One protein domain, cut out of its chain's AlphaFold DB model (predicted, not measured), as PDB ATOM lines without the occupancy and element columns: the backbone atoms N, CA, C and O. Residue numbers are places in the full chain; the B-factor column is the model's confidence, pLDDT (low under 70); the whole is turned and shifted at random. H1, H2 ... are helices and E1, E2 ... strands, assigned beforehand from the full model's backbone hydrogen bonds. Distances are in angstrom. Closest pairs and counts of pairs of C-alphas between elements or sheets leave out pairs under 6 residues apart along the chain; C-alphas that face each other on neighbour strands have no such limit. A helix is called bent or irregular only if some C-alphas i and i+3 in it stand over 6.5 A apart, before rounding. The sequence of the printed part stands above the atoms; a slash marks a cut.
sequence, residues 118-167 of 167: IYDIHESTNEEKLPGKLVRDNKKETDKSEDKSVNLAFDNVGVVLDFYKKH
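Overview. This is residues 118 to 167 of the 167 residues of the protein "PLN_propep domain-containing protein" of Fusarium poae (UniProt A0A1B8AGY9). A small two-stranded hairpin, E1 and E2, with a long loop at one end, is joined to one long helix, H1, which comes near the hairpin with its residues 150 to 157 and then sticks out as a free arm with residues 158 to 166. The 50 printed residues hold two named strands and one named helix, in the order E1, E2, H1; the sheet E1 - E2 is antiparallel, and the class is mixed, helices and strands. The whole is loose, with a radius of gyration of the C-alphas of 12.7 A, and elongated, spanning 37 by 24 by 18 A.

Arrangement. E1, residues 118 to 120, and E2, residues 133 to 137, form a hairpin of antiparallel neighbours, with 156 degrees between their directions. N 118 and O 136 are within hydrogen-bond range at 2.8 A, as are N 133 and O 120 at 2.8 A. The closest C-alphas of E1 and H1, residues 148 to 166, are those of Ile 118 and Phe 154, 6.6 A apart. Those of E2 and H1 are Arg 136 and Val 150, 7.5 A apart. In H1 every O i to N i+4 pair is within hydrogen-bond range.

Along the chain. E1 begins at C-alpha 118 (153.096, 174.925, 115.294) and is 6.9 A long. E2 is 11.5 A long and begins at C-alpha 133 (145.400, 174.021, 118.730). H1 is 27.3 A long, is not bent, and ends at C-alpha 166 (173.156, 185.421, 110.194).

Size, cuts and confidence. The C-alphas of Ser 124 and His 167, the two farthest apart, are 36.9 A from each other. The printed part has no cut. The link from E1 to E2 is long, 12 residues; that from E2 to H1 is short, 10 residues. Residues 158 to 167 stand free; the body without them spans 31 by 18 by 18 A. The mean pLDDT of the printed part is 84.2, and residues 140 to 142 and residue 167 are under 70.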
ATOM      1  N   ILE A 118     153.886 175.629 116.308       90.62
ATOM      2  CA  ILE A 118     153.096 174.925 115.294       90.62
ATOM      3  C   ILE A 118     151.715 174.628 115.863       90.62
ATOM      4  O   ILE A 118     151.592 174.097 116.971       90.62
ATOM      5  N   TYR A 119     150.691 174.953 115.080       91.25
ATOM      6  CA  TYR A 119     149.291 174.777 115.434       91.25
ATOM      7  C   TYR A 119     148.610 173.825 114.447       91.25
ATOM      8  O   TYR A 119     148.900 173.861 113.252       91.25
ATOM      9  N   ASP A 120     147.709 172.986 114.953       89.69
ATOM     10  CA  ASP A 120     146.862 172.085 114.174       89.69
ATOM     11  C   ASP A 120     145.419 172.603 114.157       89.69
ATOM     12  O   ASP A 120     144.835 172.939 115.191       89.69
ATOM     13  N   ILE A 121     144.846 172.673 112.960       89.06
ATOM     14  CA  ILE A 121     143.486 173.156 112.692       89.06
ATOM     15  C   ILE A 121     142.476 172.008 112.537       89.06
ATOM     16  O   ILE A 121     141.327 172.262 112.173       89.06
ATOM     17  N   HIS A 122     142.891 170.765 112.812       80.81
ATOM     18  CA  HIS A 122     142.080 169.544 112.786       80.81
ATOM     19  C   HIS A 122     141.220 169.436 111.516       80.81
ATOM     20  O   HIS A 122     139.990 169.447 111.578       80.81
ATOM     21  N   GLU A 123     141.889 169.407 110.356       76.31
ATOM     22  CA  GLU A 123     141.295 169.301 109.006       76.31
ATOM     23  C   GLU A 123     140.245 170.374 108.655       76.31
ATOM     24  O   GLU A 123     139.565 170.293 107.628       76.31
ATOM     25  N   SER A 124     140.097 171.417 109.474       79.25
ATOM     26  CA  SER A 124     139.117 172.454 109.207       79.25
ATOM     27  C   SER A 124     139.590 173.388 108.098       79.25
ATOM     28  O   SER A 124     140.705 173.896 108.115       79.25
ATOM     29  N   THR A 125     138.699 173.687 107.157       74.62
ATOM     30  CA  THR A 125     138.906 174.709 106.120       74.62
ATOM     31  C   THR A 125     138.382 176.088 106.532       74.62
ATOM     32  O   THR A 125     138.439 177.028 105.738       74.62
ATOM     33  N   ASN A 126     137.852 176.227 107.756       76.38
ATOM     34  CA  ASN A 126     137.340 177.501 108.248       76.38
ATOM     35  C   ASN A 126     138.491 178.394 108.737       76.38
ATOM     36  O   ASN A 126     139.114 178.113 109.759       76.38
ATOM     37  N   GLU A 127     138.716 179.501 108.028       76.56
ATOM     38  CA  GLU A 127     139.737 180.500 108.361       76.56
ATOM     39  C   GLU A 127     139.537 181.137 109.743       76.56
ATOM     40  O   GLU A 127     140.512 181.520 110.379       76.56
ATOM     41  N   GLU A 128     138.301 181.224 110.242       81.25
ATOM     42  CA  GLU A 128     138.001 181.800 111.563       81.25
ATOM     43  C   GLU A 128     138.530 180.944 112.718       81.25
ATOM     44  O   GLU A 128     138.649 181.416 113.844       81.25
ATOM     45  N   LYS A 129     138.855 179.676 112.444       81.25
ATOM     46  CA  LYS A 129     139.412 178.750 113.435       81.25
ATOM     47  C   LYS A 129     140.937 178.804 113.512       81.25
ATOM     48  O   LYS A 129     141.524 178.076 114.311       81.25
ATOM     49  N   LEU A 130     141.585 179.642 112.703       84.06
ATOM     50  CA  LEU A 130     143.020 179.888 112.813       84.06
ATOM     51  C   LEU A 130     143.335 180.644 114.122       84.06
ATOM     52  O   LEU A 130     142.566 181.519 114.514       84.06
ATOM     53  N   PRO A 131     144.462 180.348 114.803       85.31
ATOM     54  CA  PRO A 131     145.537 179.448 114.378       85.31
ATOM     55  C   PRO A 131     145.291 177.956 114.672       85.31
ATOM     56  O   PRO A 131     146.025 177.128 114.149       85.31
ATOM     57  N   GLY A 132     144.274 177.599 115.462       88.19
ATOM     58  CA  GLY A 132     144.008 176.220 115.887       88.19
ATOM     59  C   GLY A 132     144.652 175.860 117.231       88.19
ATOM     60  O   GLY A 132     144.946 176.726 118.058       88.19
ATOM     61  N   LYS A 133     144.848 174.562 117.480       89.56
ATOM     62  CA  LYS A 133     145.400 174.021 118.730       89.56
ATOM     63  C   LYS A 133     146.924 173.977 118.674       89.56
ATOM     64  O   LYS A 133     147.487 173.457 117.721       89.56
ATOM     65  N   LEU A 134     147.601 174.469 119.712       88.81
ATOM     66  CA  LEU A 134     149.062 174.386 119.807       88.81
ATOM     67  C   LEU A 134     149.516 172.921 119.926       88.81
ATOM     68  O   LEU A 134     149.080 172.218 120.840       88.81
ATOM     69  N   VAL A 135     150.407 172.486 119.031       89.12
ATOM     70  CA  VAL A 135     150.957 171.117 119.007       89.12
ATOM     71  C   VAL A 135     152.422 171.081 119.428       89.12
ATOM     72  O   VAL A 135     152.833 170.148 120.111       89.12
ATOM     73  N   ARG A 136     153.218 172.085 119.043       87.12
ATOM     74  CA  ARG A 136     154.649 172.140 119.375       87.12
ATOM     75  C   ARG A 136     155.135 173.577 119.496       87.12
ATOM     76  O   ARG A 136     154.758 174.409 118.676       87.12
ATOM     77  N   ASP A 137     155.989 173.865 120.474       88.31
ATOM     78  CA  ASP A 137     156.643 175.166 120.636       88.31
ATOM     79  C   ASP A 137     158.100 175.044 121.123       88.31
ATOM     80  O   ASP A 137     158.587 173.962 121.452       88.31
ATOM     81  N   ASN A 138     158.811 176.174 121.173       81.62
ATOM     82  CA  ASN A 138     160.191 176.234 121.671       81.62
ATOM     83  C   ASN A 138     160.333 175.956 123.177       81.62
ATOM     84  O   ASN A 138     161.460 175.857 123.657       81.62
ATOM     85  N   LYS A 139     159.245 175.890 123.955       75.94
ATOM     86  CA  LYS A 139     159.349 175.716 125.412       75.94
ATOM     87  C   LYS A 139     159.690 174.276 125.780       75.94
ATOM     88  O   LYS A 139     160.224 174.048 126.862       75.94
ATOM     89  N   LYS A 140     159.399 173.321 124.893       67.12
ATOM     90  CA  LYS A 140     159.671 171.893 125.087       67.12
ATOM     91  C   LYS A 140     160.317 171.290 123.840       67.12
ATOM     92  O   LYS A 140     159.709 170.530 123.096       67.12
ATOM     93  N   GLU A 141     161.573 171.652 123.594       61.91
ATOM     94  CA  GLU A 141     162.308 171.263 122.381       61.91
ATOM     95  C   GLU A 141     162.476 169.736 122.222       61.91
ATOM     96  O   GLU A 141     162.516 169.231 121.096       61.91
ATOM     97  N   THR A 142     162.486 168.999 123.339       63.50
ATOM     98  CA  THR A 142     162.529 167.529 123.400       63.50
ATOM     99  C   THR A 142     161.218 166.843 123.013       63.50
ATOM    100  O   THR A 142     161.243 165.659 122.675       63.50
ATOM    101  N   ASP A 143     160.096 167.564 122.994       70.25
ATOM    102  CA  ASP A 143     158.780 167.011 122.676       70.25
ATOM    103  C   ASP A 143     158.581 167.047 121.157       70.25
ATOM    104  O   ASP A 143     157.873 167.888 120.592       70.25
ATOM    105  N   LYS A 144     159.279 166.144 120.460       78.31
ATOM    106  CA  LYS A 144     158.963 165.860 119.058       78.31
ATOM    107  C   LYS A 144     157.533 165.339 118.994       78.31
ATOM    108  O   LYS A 144     157.157 164.449 119.751       78.31
ATOM    109  N   SER A 145     156.748 165.892 118.075       84.94
ATOM    110  CA  SER A 145     155.418 165.359 117.800       84.94
ATOM    111  C   SER A 145     155.552 163.983 117.145       84.94
ATOM    112  O   SER A 145     156.528 163.729 116.433       84.94
ATOM    113  N   GLU A 146     154.574 163.104 117.347       88.25
ATOM    114  CA  GLU A 146     154.467 161.856 116.580       88.25
ATOM    115  C   GLU A 146     154.241 162.137 115.083       88.25
ATOM    116  O   GLU A 146     154.658 161.356 114.224       88.25
ATOM    117  N   ASP A 147     153.649 163.290 114.756       89.31
ATOM    118  CA  ASP A 147     153.432 163.717 113.380       89.31
ATOM    119  C   ASP A 147     154.720 164.271 112.747       89.31
ATOM    120  O   ASP A 147     155.315 165.269 113.176       89.31
ATOM    121  N   LYS A 148     155.127 163.632 111.646       91.94
ATOM    122  CA  LYS A 148     156.277 164.033 110.831       91.94
ATOM    123  C   LYS A 148     156.100 165.426 110.230       91.94
ATOM    124  O   LYS A 148     157.084 166.154 110.115       91.94
ATOM    125  N   SER A 149     154.878 165.805 109.868       89.62
ATOM    126  CA  SER A 149     154.570 167.089 109.228       89.62
ATOM    127  C   SER A 149     154.787 168.252 110.193       89.62
ATOM    128  O   SER A 149     155.383 169.262 109.819       89.62
ATOM    129  N   VAL A 150     154.388 168.078 111.458       90.50
ATOM    130  CA  VAL A 150     154.616 169.051 112.539       90.50
ATOM    131  C   VAL A 150     156.110 169.266 112.763       90.50
ATOM    132  O   VAL A 150     156.566 170.406 112.861       90.50
ATOM    133  N   ASN A 151     156.885 168.181 112.806       91.44
ATOM    134  CA  ASN A 151     158.331 168.264 112.990       91.44
ATOM    135  C   ASN A 151     159.013 168.945 111.797       91.44
ATOM    136  O   ASN A 151     159.792 169.872 111.996       91.44
ATOM    137  N   LEU A 152     158.653 168.563 110.568       92.69
ATOM    138  CA  LEU A 152     159.202 169.164 109.354       92.69
ATOM    139  C   LEU A 152     158.903 170.669 109.270       92.69
ATOM    140  O   LEU A 152     159.776 171.453 108.901       92.69
ATOM    141  N   ALA A 153     157.686 171.085 109.632       92.19
ATOM    142  CA  ALA A 153     157.316 172.496 109.678       92.19
ATOM    143  C   ALA A 153     158.130 173.265 110.731       92.19
ATOM    144  O   ALA A 153     158.666 174.331 110.431       92.19
ATOM    145  N   PHE A 154     158.266 172.714 111.943       91.56
ATOM    146  CA  PHE A 154     159.042 173.328 113.024       91.56
ATOM    147  C   PHE A 154     160.519 173.510 112.640       91.56
ATOM    148  O   PHE A 154     161.077 174.595 112.824       91.56
ATOM    149  N   ASP A 155     161.126 172.477 112.054       91.50
ATOM    150  CA  ASP A 155     162.542 172.464 111.686       91.50
ATOM    151  C   ASP A 155     162.830 173.429 110.521       91.50
ATOM    152  O   ASP A 155     163.754 174.240 110.605       91.50
ATOM    153  N   ASN A 156     161.999 173.428 109.469       93.38
ATOM    154  CA  ASN A 156     162.166 174.329 108.319       93.38
ATOM    155  C   ASN A 156     162.025 175.806 108.708       93.38
ATOM    156  O   ASN A 156     162.785 176.649 108.229       93.38
ATOM    157  N   VAL A 157     161.085 176.131 109.604       91.38
ATOM    158  CA  VAL A 157     160.969 177.490 110.154       91.38
ATOM    159  C   VAL A 157     162.237 177.861 110.926       91.38
ATOM    160  O   VAL A 157     162.721 178.984 110.796       91.38
ATOM    161  N   GLY A 158     162.820 176.920 111.675       88.62
ATOM    162  CA  GLY A 158     164.127 177.092 112.314       88.62
ATOM    163  C   GLY A 158     165.226 177.484 111.326       88.62
ATOM    164  O   GLY A 158     165.875 178.506 111.527       88.62
ATOM    165  N   VAL A 159     165.367 176.740 110.225       90.62
ATOM    166  CA  VAL A 159     166.379 177.001 109.183       90.62
ATOM    167  C   VAL A 159     166.244 178.406 108.591       90.62
ATOM    168  O   VAL A 159     167.240 179.116 108.445       90.62
ATOM    169  N   VAL A 160     165.020 178.828 108.268       90.88
ATOM    170  CA  VAL A 160     164.767 180.154 107.679       90.88
ATOM    171  C   VAL A 160     165.111 181.267 108.667       90.88
ATOM    172  O   VAL A 160     165.767 182.242 108.304       90.88
ATOM    173  N   LEU A 161     164.703 181.129 109.927       88.25
ATOM    174  CA  LEU A 161     164.973 182.146 110.941       88.25
ATOM    175  C   LEU A 161     166.464 182.231 111.293       88.25
ATOM    176  O   LEU A 161     166.986 183.327 111.494       88.25
ATOM    177  N   ASP A 162     167.163 181.096 111.312       87.38
ATOM    178  CA  ASP A 162     168.612 181.058 111.509       87.38
ATOM    179  C   ASP A 162     169.365 181.714 110.347       87.38
ATOM    180  O   ASP A 162     170.380 182.374 110.579       87.38
ATOM    181  N   PHE A 163     168.870 181.576 109.112       90.00
ATOM    182  CA  PHE A 163     169.418 182.271 107.946       90.00
ATOM    183  C   PHE A 163     169.322 183.796 108.105       90.00
ATOM    184  O   PHE A 163     170.343 184.475 108.023       90.00
ATOM    185  N   TYR A 164     168.136 184.328 108.423       87.62
ATOM    186  CA  TYR A 164     167.924 185.775 108.611       87.62
ATOM    187  C   TYR A 164     168.590 186.356 109.861       87.62
ATOM    188  O   TYR A 164     168.727 187.566 109.984       87.62
ATOM    189  N   LYS A 165     168.984 185.525 110.830       84.00
ATOM    190  CA  LYS A 165     169.780 185.991 111.973       84.00
ATOM    191  C   LYS A 165     171.255 186.180 111.604       84.00
ATOM    192  O   LYS A 165     171.952 186.949 112.261       84.00
ATOM    193  N   LYS A 166     171.746 185.428 110.614       78.25
ATOM    194  CA  LYS A 166     173.156 185.421 110.194       78.25
ATOM    195  C   LYS A 166     173.469 186.449 109.100       78.25
ATOM    196  O   LYS A 166     174.643 186.772 108.938       78.25
ATOM    197  N   HIS A 167     172.460 186.932 108.377       60.38
ATOM    198  CA  HIS A 167     172.567 187.859 107.246       60.38
ATOM    199  C   HIS A 167     171.651 189.063 107.435       60.38
ATOM    200  O   HIS A 167     172.068 190.167 107.027       60.38
TER     201      HIS A 167